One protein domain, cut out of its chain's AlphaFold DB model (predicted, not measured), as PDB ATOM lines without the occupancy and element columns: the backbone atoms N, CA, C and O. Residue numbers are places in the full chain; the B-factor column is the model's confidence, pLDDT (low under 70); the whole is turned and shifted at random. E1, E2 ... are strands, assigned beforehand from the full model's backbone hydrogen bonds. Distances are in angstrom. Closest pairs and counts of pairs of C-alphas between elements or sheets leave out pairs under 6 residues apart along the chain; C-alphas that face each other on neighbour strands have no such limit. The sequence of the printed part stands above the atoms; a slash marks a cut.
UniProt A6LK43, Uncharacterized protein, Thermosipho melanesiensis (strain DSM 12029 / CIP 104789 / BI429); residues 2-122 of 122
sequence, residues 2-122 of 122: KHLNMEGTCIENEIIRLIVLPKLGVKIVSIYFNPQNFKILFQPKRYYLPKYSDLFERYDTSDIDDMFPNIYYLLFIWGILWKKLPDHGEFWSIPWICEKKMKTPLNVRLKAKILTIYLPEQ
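AT A GLANCE: This is residues 2 to 122 of the 122 residues of an uncharacterized protein of Thermosipho melanesiensis (strain DSM 12029 / CIP 104789 / BI429) (UniProt A6LK43). With little regular structure, this elongated body of loops has a meander, antiparallel strands E1 E2 E3 in a row, near one end and the hairpin E4 E5 at the other. Residues 104 to 122 run lengthwise along one side. Five named strands, E1 to E5 in chain order, hold 27 of the 121 printed residues, with no named helix: all strand, both sheets antiparallel. It is only just loose, close to compact: radius of gyration of the C-alphas 16.8 A, spans 55 by 35 by 21 A.

IN THESE COORDINATES: Find E1, residues 9 to 12, from C-alpha 9 at (118.496, 98.085, 144.352); next come E2, 16 to 21, and E3, 27 to 33, 17.9 A long. E4, 74 to 78, precedes E5, 81 to 85, ending at C-alpha 85, (106.858, 96.656, 118.648).

HOW THE PARTS SIT: Within hydrogen-bond range, find N 19 of inner strand E2 and O 30 of E3, 3.0 A, and N 76 of E4 and O 83 of E5, 2.9 A. E3 and E4 are apart.

THE WHOLE: C-alphas 36 and 80 are the farthest apart, 56.0 A. The printed part has no cut; the link E3 to E4 is long; residues 100 to 122 have pLDDT under 70.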
ATOM      1  N   LYS A   2     113.940 101.088 150.027       94.19
ATOM      2  CA  LYS A   2     112.792 101.838 149.524       94.19
ATOM      3  C   LYS A   2     113.251 103.124 148.830       94.19
ATOM      4  O   LYS A   2     114.039 103.880 149.394       94.19
ATOM      5  N   HIS A   3     112.750 103.371 147.627       95.19
ATOM      6  CA  HIS A   3     112.909 104.618 146.888       95.19
ATOM      7  C   HIS A   3     111.517 105.113 146.482       95.19
ATOM      8  O   HIS A   3     110.800 104.449 145.730       95.19
ATOM      9  N   LEU A   4     111.105 106.246 147.055       95.75
ATOM     10  CA  LEU A   4     109.717 106.716 147.030       95.75
ATOM     11  C   LEU A   4     108.741 105.595 147.439       95.75
ATOM     12  O   LEU A   4     108.780 105.103 148.568       95.75
ATOM     13  N   ASN A   5     107.858 105.178 146.534       97.44
ATOM     14  CA  ASN A   5     106.843 104.151 146.750       97.44
ATOM     15  C   ASN A   5     107.237 102.754 146.240       97.44
ATOM     16  O   ASN A   5     106.357 101.900 146.139       97.44
ATOM     17  N   MET A   6     108.503 102.521 145.887       96.69
ATOM     18  CA  MET A   6     108.962 101.267 145.282       96.69
ATOM     19  C   MET A   6     110.205 100.697 145.972       96.69
ATOM     20  O   MET A   6     110.965 101.416 146.619       96.69
ATOM     21  N   GLU A   7     110.412  99.389 145.821       95.31
ATOM     22  CA  GLU A   7     111.658  98.730 146.217       95.31
ATOM     23  C   GLU A   7     112.699  98.860 145.105       95.31
ATOM     24  O   GLU A   7     112.462  98.446 143.968       95.31
ATOM     25  N   GLY A   8     113.853  99.418 145.459       92.25
ATOM     26  CA  GLY A   8     115.004  99.599 144.591       92.25
ATOM     27  C   GLY A   8     116.246  98.851 145.065       92.25
ATOM     28  O   GLY A   8     116.382  98.462 146.235       92.25
ATOM     29  N   THR A   9     117.180  98.690 144.137       88.75
ATOM     30  CA  THR A   9     118.496  98.085 144.352       88.75
ATOM     31  C   THR A   9     119.562  99.170 144.269       88.75
ATOM     32  O   THR A   9     119.637  99.879 143.268       88.75
ATOM     33  N   CYS A  10     120.383  99.286 145.315       88.25
ATOM     34  CA  CYS A  10     121.531 100.190 145.337       88.25
ATOM     35  C   CYS A  10     122.752  99.522 144.701       88.25
ATOM     36  O   CYS A  10     123.073  98.371 145.019       88.25
ATOM     37  N   ILE A  11     123.445 100.255 143.837       85.50
ATOM     38  CA  ILE A  11     124.727  99.875 143.247       85.50
ATOM     39  C   ILE A  11     125.668 101.054 143.479       85.50
ATOM     40  O   ILE A  11     125.399 102.144 142.986       85.50
ATOM     41  N   GLU A  12     126.752 100.870 144.225       85.62
ATOM     42  CA  GLU A  12     127.623 101.985 144.603       85.62
ATOM     43  C   GLU A  12     129.107 101.616 144.648       85.62
ATOM     44  O   GLU A  12     129.475 100.445 144.769       85.62
ATOM     45  N   ASN A  13     129.940 102.647 144.540       83.88
ATOM     46  CA  ASN A  13     131.366 102.653 144.843       83.88
ATOM     47  C   ASN A  13     131.757 104.021 145.444       83.88
ATOM     48  O   ASN A  13     130.897 104.853 145.715       83.88
ATOM     49  N   GLU A  14     133.055 104.276 145.613       87.38
ATOM     50  CA  GLU A  14     133.583 105.535 146.174       87.38
ATOM     51  C   GLU A  14     133.139 106.803 145.407       87.38
ATOM     52  O   GLU A  14     133.048 107.887 145.974       87.38
ATOM     53  N   ILE A  15     132.845 106.685 144.107       88.06
ATOM     54  CA  ILE A  15     132.589 107.814 143.199       88.06
ATOM     55  C   ILE A  15     131.089 108.021 142.987       88.06
ATOM     56  O   ILE A  15     130.604 109.151 143.014       88.06
ATOM     57  N   ILE A  16     130.345 106.941 142.754       89.62
ATOM     58  CA  ILE A  16     128.958 107.004 142.302       89.62
ATOM     59  C   ILE A  16     128.082 106.007 143.046       89.62
ATOM     60  O   ILE A  16     128.505 104.905 143.398       89.62
ATOM     61  N   ARG A  17     126.820 106.380 143.224       90.38
ATOM     62  CA  ARG A  17     125.767 105.513 143.746       90.38
ATOM     63  C   ARG A  17     124.522 105.626 142.885       90.38
ATOM     64  O   ARG A  17     124.015 106.720 142.649       90.38
ATOM     65  N   LEU A  18     124.029 104.478 142.452       92.50
ATOM     66  CA  LEU A  18     122.866 104.311 141.599       92.50
ATOM     67  C   LEU A  18     121.752 103.618 142.376       92.50
ATOM     68  O   LEU A  18     122.010 102.695 143.152       92.50
ATOM     69  N   ILE A  19     120.513 104.015 142.115       93.94
ATOM     70  CA  ILE A  19     119.331 103.253 142.522       93.94
ATOM     71  C   ILE A  19     118.604 102.832 141.255       93.94
ATOM     72  O   ILE A  19     118.268 103.677 140.431       93.94
ATOM     73  N   VAL A  20     118.344 101.535 141.122       93.38
ATOM     74  CA  VAL A  20     117.517 100.979 140.044       93.38
ATOM     75  C   VAL A  20     116.217 100.421 140.602       93.38
ATOM     76  O   VAL A  20     116.207  99.920 141.729       93.38
ATOM     77  N   LEU A  21     115.137 100.466 139.823       95.31
ATOM     78  CA  LEU A  21     113.851  99.847 140.159       95.31
ATOM     79  C   LEU A  21     113.621  98.592 139.304       95.31
ATOM     80  O   LEU A  21     113.099  98.691 138.197       95.31
ATOM     81  N   PRO A  22     113.929  97.381 139.807       92.12
ATOM     82  CA  PRO A  22     113.792  96.155 139.018       92.12
ATOM     83  C   PRO A  22     112.371  95.915 138.507       92.12
ATOM     84  O   PRO A  22     112.176  95.414 137.406       92.12
ATOM     85  N   LYS A  23     111.361  96.290 139.300       94.56
ATOM     86  CA  LYS A  23     109.950  96.112 138.932       94.56
ATOM     87  C   LYS A  23     109.450  97.109 137.879       94.56
ATOM     88  O   LYS A  23     108.362  96.893 137.366       94.56
ATOM     89  N   LEU A  24     110.209  98.164 137.585       95.88
ATOM     90  CA  LEU A  24     109.882  99.193 136.599       95.88
ATOM     91  C   LEU A  24     110.967  99.196 135.521       95.88
ATOM     92  O   LEU A  24     111.805 100.088 135.502       95.88
ATOM     93  N   GLY A  25     111.041  98.126 134.724       93.06
ATOM     94  CA  GLY A  25     111.935  98.072 133.563       93.06
ATOM     95  C   GLY A  25     113.407  98.335 133.857       93.06
ATOM     96  O   GLY A  25     114.105  98.837 132.988       93.06
ATOM     97  N   VAL A  26     113.870  98.058 135.086       92.19
ATOM     98  CA  VAL A  26     115.230  98.388 135.561       92.19
ATOM     99  C   VAL A  26     115.626  99.865 135.410       92.19
ATOM    100  O   VAL A  26     116.815 100.182 135.389       92.19
ATOM    101  N   LYS A  27     114.636 100.768 135.435       94.62
ATOM    102  CA  LYS A  27     114.796 102.230 135.432       94.62
ATOM    103  C   LYS A  27     115.823 102.683 136.471       94.62
ATOM    104  O   LYS A  27     115.723 102.305 137.647       94.62
ATOM    105  N   ILE A  28     116.807 103.486 136.058       95.69
ATOM    106  CA  ILE A  28     117.802 104.092 136.958       95.69
ATOM    107  C   ILE A  28     117.209 105.386 137.495       95.69
ATOM    108  O   ILE A  28     117.284 106.415 136.842       95.69
ATOM    109  N   VAL A  29     116.665 105.333 138.705       96.62
ATOM    110  CA  VAL A  29     115.872 106.413 139.318       96.62
ATOM    111  C   VAL A  29     116.671 107.360 140.200       96.62
ATOM    112  O   VAL A  29     116.136 108.250 140.855       96.62
ATOM    113  N   SER A  30     117.969 107.120 140.344       95.94
ATOM    114  CA  SER A  30     118.828 108.021 141.093       95.94
ATOM    115  C   SER A  30     120.275 107.788 140.737       95.94
ATOM    116  O   SER A  30     120.733 106.648 140.736       95.94
ATOM    117  N   ILE A  31     121.001 108.886 140.558       95.44
ATOM    118  CA  ILE A  31     122.455 108.896 140.462       95.44
ATOM    119  C   ILE A  31     122.975 109.947 141.435       95.44
ATOM    120  O   ILE A  31     122.584 111.114 141.361       95.44
ATOM    121  N   TYR A  32     123.831 109.517 142.354       94.94
ATOM    122  CA  TYR A  32     124.567 110.383 143.261       94.94
ATOM    123  C   TYR A  32     126.036 110.380 142.888       94.94
ATOM    124  O   TYR A  32     126.638 109.313 142.760       94.94
ATOM    125  N   PHE A  33     126.613 111.571 142.789       94.12
ATOM    126  CA  PHE A  33     128.052 111.747 142.841       94.12
ATOM    127  C   PHE A  33     128.460 111.858 144.313       94.12
ATOM    128  O   PHE A  33     128.119 112.828 144.996       94.12
ATOM    129  N   ASN A  34     129.117 110.816 144.821       92.00
ATOM    130  CA  ASN A  34     129.375 110.644 146.248       92.00
ATOM    131  C   ASN A  34     130.306 111.714 146.852       92.00
ATOM    132  O   ASN A  34     129.973 112.176 147.944       92.00
ATOM    133  N   PRO A  35     131.387 112.190 146.190       95.75
ATOM    134  CA  PRO A  35     132.313 113.140 146.817       95.75
ATOM    135  C   PRO A  35     131.683 114.492 147.205       95.75
ATOM    136  O   PRO A  35     132.168 115.154 148.116       95.75
ATOM    137  N   GLN A  36     130.585 114.894 146.556       96.44
ATOM    138  CA  GLN A  36     129.848 116.139 146.825       96.44
ATOM    139  C   GLN A  36     128.436 115.860 147.342       96.44
ATOM    140  O   GLN A  36     127.659 116.793 147.533       96.44
ATOM    141  N   ASN A  37     128.081 114.585 147.535       94.75
ATOM    142  CA  ASN A  37     126.723 114.149 147.853       94.75
ATOM    143  C   ASN A  37     125.663 114.795 146.932       94.75
ATOM    144  O   ASN A  37     124.582 115.193 147.369       94.75
ATOM    145  N   PHE A  38     125.996 114.940 145.647       95.81
ATOM    146  CA  PHE A  38     125.177 115.663 144.680       95.81
ATOM    147  C   PHE A  38     124.273 114.702 143.913       95.81
ATOM    148  O   PHE A  38     124.744 113.704 143.362       95.81
ATOM    149  N   LYS A  39     122.974 115.008 143.863       95.56
ATOM    150  CA  LYS A  39     121.997 114.224 143.107       95.56
ATOM    151  C   LYS A  39     121.867 114.764 141.689       95.56
ATOM    152  O   LYS A  39     121.539 115.928 141.505       95.56
ATOM    153  N   ILE A  40     122.089 113.893 140.711       96.12
ATOM    154  CA  ILE A  40     122.151 114.273 139.296       96.12
ATOM    155  C   ILE A  40     120.763 114.276 138.648       96.12
ATOM    156  O   ILE A  40     120.465 115.153 137.843       96.12
ATOM    157  N   LEU A  41     119.914 113.303 138.986       96.00
ATOM    158  CA  LEU A  41     118.608 113.137 138.343       96.00
ATOM    159  C   LEU A  41     117.502 113.891 139.088       96.00
ATOM    160  O   LEU A  41     117.470 113.920 140.325       96.00
ATOM    161  N   PHE A  42     116.572 114.452 138.311       94.19
ATOM    162  CA  PHE A  42     115.287 114.951 138.802       94.19
ATOM    163  C   PHE A  42     114.503 113.830 139.496       94.19
ATOM    164  O   PHE A  42     114.791 112.662 139.282       94.19
ATOM    165  N   GLN A  43     113.542 114.166 140.359       93.50
ATOM    166  CA  GLN A  43     112.753 113.167 141.076       93.50
ATOM    167  C   GLN A  43     111.260 113.414 140.928       93.50
ATOM    168  O   GLN A  43     110.788 114.500 141.289       93.50
ATOM    169  N   PRO A  44     110.495 112.403 140.499       94.81
ATOM    170  CA  PRO A  44     109.055 112.504 140.517       94.81
ATOM    171  C   PRO A  44     108.529 112.422 141.948       94.81
ATOM    172  O   PRO A  44     109.223 112.064 142.901       94.81
ATOM    173  N   LYS A  45     107.240 112.719 142.110       95.00
ATOM    174  CA  LYS A  45     106.557 112.538 143.400       95.00
ATOM    175  C   LYS A  45     106.328 111.061 143.724       95.00
ATOM    176  O   LYS A  45     106.294 110.682 144.895       95.00
ATOM    177  N   ARG A  46     106.093 110.243 142.695       96.31
ATOM    178  CA  ARG A  46     105.723 108.830 142.809       96.31
ATOM    179  C   ARG A  46     105.875 108.132 141.456       96.31
ATOM    180  O   ARG A  46     105.605 108.754 140.436       96.31
ATOM    181  N   TYR A  47     106.187 106.838 141.471       97.00
ATOM    182  CA  TYR A  47     106.157 105.980 140.284       97.00
ATOM    183  C   TYR A  47     104.870 105.159 140.200       97.00
ATOM    184  O   TYR A  47     104.323 104.723 141.223       97.00
ATOM    185  N   TYR A  48     104.445 104.879 138.973       96.38
ATOM    186  CA  TYR A  48     103.345 103.976 138.649       96.38
ATOM    187  C   TYR A  48     103.879 102.823 137.801       96.38
ATOM    188  O   TYR A  48     104.755 103.030 136.967       96.38
ATOM    189  N   LEU A  49     103.373 101.612 138.040       96.62
ATOM    190  CA  LEU A  49     103.766 100.444 137.255       96.62
ATOM    191  C   LEU A  49     102.973 100.416 135.942       96.62
ATOM    192  O   LEU A  49     101.740 100.406 136.010       96.62
ATOM    193  N   PRO A  50     103.649 100.378 134.784       96.06
ATOM    194  CA  PRO A  50     102.994 100.229 133.498       96.06
ATOM    195  C   PRO A  50     102.536  98.793 133.251       96.06
ATOM    196  O   PRO A  50     102.977  97.843 133.905       96.06
ATOM    197  N   LYS A  51     101.644  98.633 132.272       96.12
ATOM    198  CA  LYS A  51     101.387  97.356 131.609       96.12
ATOM    199  C   LYS A  51     102.222  97.269 130.335       96.12
ATOM    200  O   LYS A  51     102.578  98.278 129.731       96.12
ATOM    201  N   TYR A  52     102.504  96.042 129.909       94.88
ATOM    202  CA  TYR A  52     103.200  95.806 128.648       94.88
ATOM    203  C   TYR A  52     102.454  96.455 127.470       94.88
ATOM    204  O   TYR A  52     101.239  96.290 127.342       94.88
ATOM    205  N   SER A  53     103.197  97.145 126.599       93.31
ATOM    206  CA  SER A  53     102.683  97.906 125.448       93.31
ATOM    207  C   SER A  53     101.823  99.137 125.789       93.31
ATOM    208  O   SER A  53     101.157  99.662 124.890       93.31
ATOM    209  N   ASP A  54     101.836  99.625 127.033       95.75
ATOM    210  CA  ASP A  54     101.295 100.954 127.335       95.75
ATOM    211  C   ASP A  54     102.085 102.068 126.619       95.75
ATOM    212  O   ASP A  54     103.218 101.864 126.188       95.75
ATOM    213  N   LEU A  55     101.482 103.256 126.508       95.56
ATOM    214  CA  LEU A  55     102.160 104.458 126.012       95.56
ATOM    215  C   LEU A  55     103.055 105.042 127.107       95.56
ATOM    216  O   LEU A  55     102.570 105.308 128.212       95.56
ATOM    217  N   PHE A  56     104.326 105.281 126.792       95.44
ATOM    218  CA  PHE A  56     105.327 105.745 127.752       95.44
ATOM    219  C   PHE A  56     104.973 107.109 128.354       95.44
ATOM    220  O   PHE A  56     105.073 107.302 129.563       95.44
ATOM    221  N   GLU A  57     104.433 108.019 127.539       95.19
ATOM    222  CA  GLU A  57     104.025 109.375 127.945       95.19
ATOM    223  C   GLU A  57     102.962 109.428 129.059       95.19
ATOM    224  O   GLU A  57     102.759 110.469 129.680       95.19
ATOM    225  N   ARG A  58     102.263 108.318 129.329       95.88
ATOM    226  CA  ARG A  58     101.271 108.231 130.417       95.88
ATOM    227  C   ARG A  58     101.904 107.994 131.787       95.88
ATOM    228  O   ARG A  58     101.193 108.009 132.793       95.88
ATOM    229  N   TYR A  59     103.205 107.735 131.820       95.38
ATOM    230  CA  TYR A  59     103.975 107.415 133.012       95.38
ATOM    231  C   TYR A  59     105.020 108.494 133.282       95.38
ATOM    232  O   TYR A  59     105.076 109.527 132.618       95.38
ATOM    233  N   ASP A  60     105.821 108.279 134.321       92.50
ATOM    234  CA  ASP A  60     106.931 109.170 134.606       92.50
ATOM    235  C   ASP A  60     108.001 109.072 133.510       92.50
ATOM    236  O   ASP A  60     108.615 108.019 133.332       92.50
ATOM    237  N   THR A  61     108.232 110.190 132.822       92.12
ATOM    238  CA  THR A  61     109.232 110.338 131.755       92.12
ATOM    239  C   THR A  61     110.547 110.933 132.265       92.12
ATOM    240  O   THR A  61     111.330 111.464 131.478       92.12
ATOM    241  N   SER A  62     110.753 110.953 133.585       92.75
ATOM    242  CA  SER A  62     112.007 111.383 134.192       92.75
ATOM    243  C   SER A  62     112.983 110.210 134.315       92.75
ATOM    244  O   SER A  62     112.681 109.091 133.897       92.75
ATOM    245  N   ASP A  63     114.151 110.473 134.902       94.50
ATOM    246  CA  ASP A  63     115.209 109.491 135.132       94.50
ATOM    247  C   ASP A  63     115.793 108.870 133.841       94.50
ATOM    248  O   ASP A  63     115.982 109.576 132.851       94.50
ATOM    249  N   ILE A  64     116.195 107.591 133.873       94.94
ATOM    250  CA  ILE A  64     116.772 106.872 132.727       94.94
ATOM    251  C   ILE A  64     116.065 105.524 132.556       94.94
ATOM    252  O   ILE A  64     116.142 104.661 133.440       94.94
ATOM    253  N   ASP A  65     115.446 105.344 131.393       93.56
ATOM    254  CA  ASP A  65     114.726 104.143 130.962       93.56
ATOM    255  C   ASP A  65     115.459 103.406 129.831       93.56
ATOM    256  O   ASP A  65     116.375 103.937 129.199       93.56
ATOM    257  N   ASP A  66     115.041 102.166 129.575       91.31
ATOM    258  CA  ASP A  66     115.470 101.389 128.412       91.31
ATOM    259  C   ASP A  66     114.497 101.587 127.241       91.31
ATOM    260  O   ASP A  66     113.295 101.721 127.448       91.31
ATOM    261  N   MET A  67     115.019 101.589 126.014       94.06
ATOM    262  CA  MET A  67     114.247 101.804 124.782       94.06
ATOM    263  C   MET A  67     114.500 100.697 123.757       94.06
ATOM    264  O   MET A  67     114.434 100.915 122.547       94.06
ATOM    265  N   PHE A  68     114.914  99.515 124.205       92.31
ATOM    266  CA  PHE A  68     115.277  98.440 123.303       92.31
ATOM    267  C   PHE A  68     114.032  97.666 122.842       92.31
ATOM    268  O   PHE A  68     113.222  97.264 123.677       92.31
ATOM    269  N   PRO A  69     113.892  97.340 121.543       91.62
ATOM    270  CA  PRO A  69     114.781  97.680 120.425       91.62
ATOM    271  C   PRO A  69     114.406  98.987 119.698       91.62
ATOM    272  O   PRO A  69     115.042  99.330 118.702       91.62
ATOM    273  N   ASN A  70     113.353  99.681 120.128       94.00
ATOM    274  CA  ASN A  70     112.755 100.810 119.420       94.00
ATOM    275  C   ASN A  70     112.279 101.918 120.369       94.00
ATOM    276  O   ASN A  70     111.845 101.674 121.489       94.00
ATOM    277  N   ILE A  71     112.285 103.148 119.855       94.88
ATOM    278  CA  ILE A  71     111.890 104.340 120.615       94.88
ATOM    279  C   ILE A  71     110.371 104.534 120.638       94.88
ATOM    280  O   ILE A  71     109.806 104.828 121.684       94.88
ATOM    281  N   TYR A  72     109.725 104.376 119.483       94.81
ATOM    282  CA  TYR A  72     108.295 104.616 119.305       94.81
ATOM    283  C   TYR A  72     107.603 103.348 118.846       94.81
ATOM    284  O   TYR A  72     108.234 102.477 118.242       94.81
ATOM    285  N   TYR A  73     106.293 103.293 119.059       94.75
ATOM    286  CA  TYR A  73     105.433 102.261 118.502       94.75
ATOM    287  C   TYR A  73     105.714 102.001 117.009       94.75
ATOM    288  O   TYR A  73     105.689 102.931 116.200       94.75
ATOM    289  N   LEU A  74     105.940 100.738 116.633       93.81
ATOM    290  CA  LEU A  74     106.233 100.357 115.249       93.81
ATOM    291  C   LEU A  74     105.423  99.134 114.815       93.81
ATOM    292  O   LEU A  74     105.344  98.131 115.523       93.81
ATOM    293  N   LEU A  75     104.885  99.196 113.599       93.62
ATOM    294  CA  LEU A  75     104.376  98.042 112.866       93.62
ATOM    295  C   LEU A  75     105.276  97.820 111.649       93.62
ATOM    296  O   LEU A  75     105.474  98.737 110.856       93.62
ATOM    297  N   PHE A  76     105.818  96.617 111.495       88.19
ATOM    298  CA  PHE A  76     106.683  96.282 110.366       88.19
ATOM    299  C   PHE A  76     106.457  94.843 109.895       88.19
ATOM    300  O   PHE A  76     105.810  94.045 110.577       88.19
ATOM    301  N   ILE A  77     106.976  94.514 108.713       92.19
ATOM    302  CA  ILE A  77     106.892  93.170 108.136       92.19
ATOM    303  C   ILE A  77     108.232  92.463 108.341       92.19
ATOM    304  O   ILE A  77     109.276  92.989 107.961       92.19
ATOM    305  N   TRP A  78     108.195  91.253 108.897       85.19
ATOM    306  CA  TRP A  78     109.334  90.337 108.940       85.19
ATOM    307  C   TRP A  78     109.008  89.103 108.093       85.19
ATOM    308  O   TRP A  78     108.234  88.235 108.511       85.19
ATOM    309  N   GLY A  79     109.583  89.015 106.891       90.62
ATOM    310  CA  GLY A  79     109.230  87.981 105.915       90.62
ATOM    311  C   GLY A  79     107.786  88.155 105.434       90.62
ATOM    312  O   GLY A  79     107.484  89.130 104.757       90.62
ATOM    313  N   ILE A  80     106.895  87.232 105.811       86.75
ATOM    314  CA  ILE A  80     105.450  87.306 105.510       86.75
ATOM    315  C   ILE A  80     104.585  87.699 106.720       86.75
ATOM    316  O   ILE A  80     103.361  87.751 106.614       86.75
ATOM    317  N   LEU A  81     105.190  87.926 107.890       88.88
ATOM    318  CA  LEU A  81     104.465  88.175 109.136       88.88
ATOM    319  C   LEU A  81     104.500  89.652 109.518       88.88
ATOM    320  O   LEU A  81     105.565  90.269 109.555       88.88
ATOM    321  N   TRP A  82     103.346  90.185 109.912       90.94
ATOM    322  CA  TRP A  82     103.268  91.473 110.592       90.94
ATOM    323  C   TRP A  82     103.776  91.351 112.028       90.94
ATOM    324  O   TRP A  82     103.386  90.448 112.774       90.94
ATOM    325  N   LYS A  83     104.651  92.276 112.419       91.19
ATOM    326  CA  LYS A  83     105.216  92.391 113.761       91.19
ATOM    327  C   LYS A  83     104.919  93.768 114.332       91.19
ATOM    328  O   LYS A  83     104.997  94.777 113.637       91.19
ATOM    329  N   LYS A  84     104.574  93.770 115.616       93.12
ATOM    330  CA  LYS A  84     104.282  94.952 116.417       93.12
ATOM    331  C   LYS A  84     105.393  95.097 117.448       93.12
ATOM    332  O   LYS A  84     105.658  94.127 118.153       93.12
ATOM    333  N   LEU A  85     105.993  96.278 117.539       94.38
ATOM    334  CA  LEU A  85     106.858  96.656 118.648       94.38
ATOM    335  C   LEU A  85     106.142  97.698 119.514       94.38
ATOM    336  O   LEU A  85     105.577  98.652 118.965       94.38
ATOM    337  N   PRO A  86     106.114  97.509 120.843       95.38
ATOM    338  CA  PRO A  86     105.485  98.440 121.771       95.38
ATOM    339  C   PRO A  86     106.194  99.797 121.776       95.38
ATOM    340  O   PRO A  86     107.352  99.916 121.381       95.38
ATOM    341  N   ASP A  87     105.483 100.823 122.234       96.06
ATOM    342  CA  ASP A  87     106.093 102.123 122.499       96.06
ATOM    343  C   ASP A  87     107.221 101.987 123.530       96.06
ATOM    344  O   ASP A  87     107.072 101.249 124.507       96.06
ATOM    345  N   HIS A  88     108.344 102.669 123.287       95.56
ATOM    346  CA  HIS A  88     109.540 102.641 124.138       95.56
ATOM    347  C   HIS A  88     110.173 101.249 124.341       95.56
ATOM    348  O   HIS A  88     110.923 101.019 125.287       95.56
ATOM    349  N   GLY A  89     109.889 100.304 123.443       94.31
ATOM    350  CA  GLY A  89     110.546  99.006 123.419       94.31
ATOM    351  C   GLY A  89     109.968  97.968 124.385       94.31
ATOM    352  O   GLY A  89     108.983  98.168 125.093       94.31
ATOM    353  N   GLU A  90     110.578  96.790 124.372       93.56
ATOM    354  CA  GLU A  90     110.086  95.566 125.012       93.56
ATOM    355  C   GLU A  90     110.290  95.548 126.534       93.56
ATOM    356  O   GLU A  90     109.680  94.745 127.244       93.56
ATOM    357  N   PHE A  91     111.187  96.390 127.050       92.75
ATOM    358  CA  PHE A  91     111.811  96.167 128.354       92.75
ATOM    359  C   PHE A  91     111.379  97.134 129.454       92.75
ATOM    360  O   PHE A  91     111.297  96.720 130.615       92.75
ATOM    361  N   TRP A  92     111.067  98.385 129.115       94.25
ATOM    362  CA  TRP A  92     110.784  99.441 130.094       94.25
ATOM    363  C   TRP A  92     109.554  99.154 130.973       94.25
ATOM    364  O   TRP A  92     109.468  99.601 132.117       94.25
ATOM    365  N   SER A  93     108.594  98.382 130.450       94.62
ATOM    366  CA  SER A  93     107.296  98.153 131.094       94.62
ATOM    367  C   SER A  93     107.172  96.818 131.830       94.62
ATOM    368  O   SER A  93     106.124  96.528 132.412       94.62
ATOM    369  N   ILE A  94     108.224  95.993 131.838       93.88
ATOM    370  CA  ILE A  94     108.192  94.655 132.444       93.88
ATOM    371  C   ILE A  94     109.080  94.569 133.695       93.88
ATOM    372  O   ILE A  94     110.079  95.281 133.804       93.88
ATOM    373  N   PRO A  95     108.745  93.705 134.672       93.25
ATOM    374  CA  PRO A  95     109.570  93.502 135.853       93.25
ATOM    375  C   PRO A  95     110.766  92.588 135.564       93.25
ATOM    376  O   PRO A  95     110.660  91.591 134.849       93.25
ATOM    377  N   TRP A  96     111.884  92.878 136.222       89.44
ATOM    378  CA  TRP A  96     113.137  92.144 136.093       89.44
ATOM    379  C   TRP A  96     113.540  91.466 137.399       89.44
ATOM    380  O   TRP A  96     113.307  91.972 138.500       89.44
ATOM    381  N   ILE A  97     114.213  90.326 137.256       84.12
ATOM    382  CA  ILE A  97     114.923  89.664 138.349       84.12
ATOM    383  C   ILE A  97     116.376  90.131 138.293       84.12
ATOM    384  O   ILE A  97     117.054  89.958 137.282       84.12
ATOM    385  N   CYS A  98     116.858  90.725 139.381       73.62
ATOM    386  CA  CYS A  98     118.240  91.181 139.474       73.62
ATOM    387  C   CYS A  98     119.105  90.157 140.211       73.62
ATOM    388  O   CYS A  98     118.819  89.799 141.351       73.62
ATOM    389  N   GLU A  99     120.213  89.757 139.589       74.31
ATOM    390  CA  GLU A  99     121.283  89.000 140.239       74.31
ATOM    391  C   GLU A  99     122.465  89.931 140.523       74.31
ATOM    392  O   GLU A  99     123.070  90.481 139.601       74.31
ATOM    393  N   LYS A 100     122.845  90.089 141.797       66.38
ATOM    394  CA  LYS A 100     124.071  90.810 142.155       66.38
ATOM    395  C   LYS A 100     125.271  89.892 141.940       66.38
ATOM    396  O   LYS A 100     125.369  88.840 142.566       66.38
ATOM    397  N   LYS A 101     126.211  90.302 141.087       65.25
ATOM    398  CA  LYS A 101     127.499  89.617 140.911       65.25
ATOM    399  C   LYS A 101     128.612  90.573 141.291       65.25
ATOM    400  O   LYS A 101     128.758  91.629 140.686       65.25
ATOM    401  N   MET A 102     129.387  90.212 142.306       53.38
ATOM    402  CA  MET A 102     130.585  90.965 142.661       53.38
ATOM    403  C   MET A 102     131.728  90.468 141.778       53.38
ATOM    404  O   MET A 102     132.245  89.373 141.970       53.38
ATOM    405  N   LYS A 103     132.078  91.256 140.767       52.38
ATOM    406  CA  LYS A 103     133.348  91.150 140.045       52.38
ATOM    407  C   LYS A 103     133.985  92.532 140.040       52.38
ATOM    408  O   LYS A 103     133.259  93.522 140.070       52.38
ATOM    409  N   THR A 104     135.308  92.593 140.035       46.28
ATOM    410  CA  THR A 104     136.084  93.806 139.765       46.28
ATOM    411  C   THR A 104     136.410  93.861 138.264       46.28
ATOM    412  O   THR A 104     136.869  92.852 137.724       46.28
ATOM    413  N   PRO A 105     136.161  94.989 137.563       49.72
ATOM    414  CA  PRO A 105     135.343  96.137 137.983       49.72
ATOM    415  C   PRO A 105     133.858  95.753 138.136       49.72
ATOM    416  O   PRO A 105     133.435  94.731 137.593       49.72
ATOM    417  N   LEU A 106     133.081  96.547 138.889       43.16
ATOM    418  CA  LEU A 106     131.665  96.284 139.190       43.16
ATOM    419  C   LEU A 106     130.855  96.136 137.895       43.16
ATOM    420  O   LEU A 106     130.495  97.114 137.250       43.16
ATOM    421  N   ASN A 107     130.581  94.891 137.514       45.25
ATOM    422  CA  ASN A 107     129.811  94.547 136.327       45.25
ATOM    423  C   ASN A 107     128.378  94.202 136.743       45.25
ATOM    424  O   ASN A 107     128.131  93.116 137.273       45.25
ATOM    425  N   VAL A 108     127.423  95.092 136.472       43.00
ATOM    426  CA  VAL A 108     125.994  94.778 136.597       43.00
ATOM    427  C   VAL A 108     125.532  94.196 135.268       43.00
ATOM    428  O   VAL A 108     125.529  94.877 134.250       43.00
ATOM    429  N   ARG A 109     125.180  92.907 135.261       47.06
ATOM    430  CA  ARG A 109     124.603  92.241 134.087       47.06
ATOM    431  C   ARG A 109     123.123  92.010 134.330       47.06
ATOM    432  O   ARG A 109     122.755  91.210 135.186       47.06
ATOM    433  N   LEU A 110     122.295  92.685 133.549       42.53
ATOM    434  CA  LEU A 110     120.868  92.418 133.467       42.53
ATOM    435  C   LEU A 110     120.680  91.211 132.550       42.53
ATOM    436  O   LEU A 110     120.963  91.278 131.356       42.53
ATOM    437  N   LYS A 111     120.284  90.068 133.114       41.00
ATOM    438  CA  LYS A 111     119.975  88.879 132.320       41.00
ATOM    439  C   LYS A 111     118.474  88.870 132.056       41.00
ATOM    440  O   LYS A 111     117.699  88.423 132.896       41.00
ATOM    441  N   ALA A 112     118.078  89.390 130.898       41.44
ATOM    442  CA  ALA A 112     116.726  89.205 130.394       41.44
ATOM    443  C   ALA A 112     116.460  87.702 130.218       41.44
ATOM    444  O   ALA A 112     117.377  86.936 129.891       41.44
ATOM    445  N   LYS A 113     115.205  87.268 130.375       41.09
ATOM    446  CA  LYS A 113     114.771  86.034 129.710       41.09
ATOM    447  C   LYS A 113     115.022  86.268 128.218       41.09
ATOM    448  O   LYS A 113     114.551  87.257 127.674       41.09
ATOM    449  N   ILE A 114     115.871  85.425 127.639       35.31
ATOM    450  CA  ILE A 114     116.470  85.561 126.310       35.31
ATOM    451  C   ILE A 114     115.435  86.054 125.287       35.31
ATOM    452  O   ILE A 114     114.452  85.363 125.027       35.31
ATOM    453  N   LEU A 115     115.685  87.223 124.692       35.22
ATOM    454  CA  LEU A 115     115.090  87.588 123.414       35.22
ATOM    455  C   LEU A 115     115.963  86.954 122.326       35.22
ATOM    456  O   LEU A 115     117.050  87.446 122.029       35.22
ATOM    457  N   THR A 116     115.520  85.828 121.773       29.78
ATOM    458  CA  THR A 116     116.174  85.222 120.610       29.78
ATOM    459  C   THR A 116     115.714  85.971 119.365       29.78
ATOM    460  O   THR A 116     114.576  85.810 118.930       29.78
ATOM    461  N   ILE A 117     116.592  86.800 118.802       30.02
ATOM    462  CA  ILE A 117     116.400  87.418 117.488       30.02
ATOM    463  C   ILE A 117     117.147  86.547 116.477       30.02
ATOM    464  O   ILE A 117     118.368  86.427 116.549       30.02
ATOM    465  N   TYR A 118     116.421  85.926 115.550       31.25
ATOM    466  CA  TYR A 118     117.024  85.246 114.405       31.25
ATOM    467  C   TYR A 118     117.312  86.293 113.338       31.25
ATOM    468  O   TYR A 118     116.374  86.840 112.769       31.25
ATOM    469  N   LEU A 119     118.581  86.602 113.078       27.14
ATOM    470  CA  LEU A 119     118.951  87.367 111.889       27.14
ATOM    471  C   LEU A 119     118.898  86.422 110.676       27.14
ATOM    472  O   LEU A 119     119.344  85.280 110.809       27.14
ATOM    473  N   PRO A 120     118.347  86.839 109.523       30.36
ATOM    474  CA  PRO A 120     118.478  86.053 108.302       30.36
ATOM    475  C   PRO A 120     119.963  85.935 107.928       30.36
ATOM    476  O   PRO A 120     120.705  86.914 108.034       30.36
ATOM    477  N   GLU A 121     120.391  84.738 107.523       41.09
ATOM    478  CA  GLU A 121     121.692  84.544 106.873       41.09
ATOM    479  C   GLU A 121     121.725  85.391 105.586       41.09
ATOM    480  O   GLU A 121     120.730  85.432 104.855       41.09
ATOM    481  N   GLN A 122     122.822  86.131 105.377       40.75
ATOM    482  CA  GLN A 122     123.077  86.882 104.138       40.75
ATOM    483  C   GLN A 122     123.433  85.937 102.997       40.75
ATOM    484  O   GLN A 122     124.185  84.971 103.261       40.75
TER     485      GLN A 122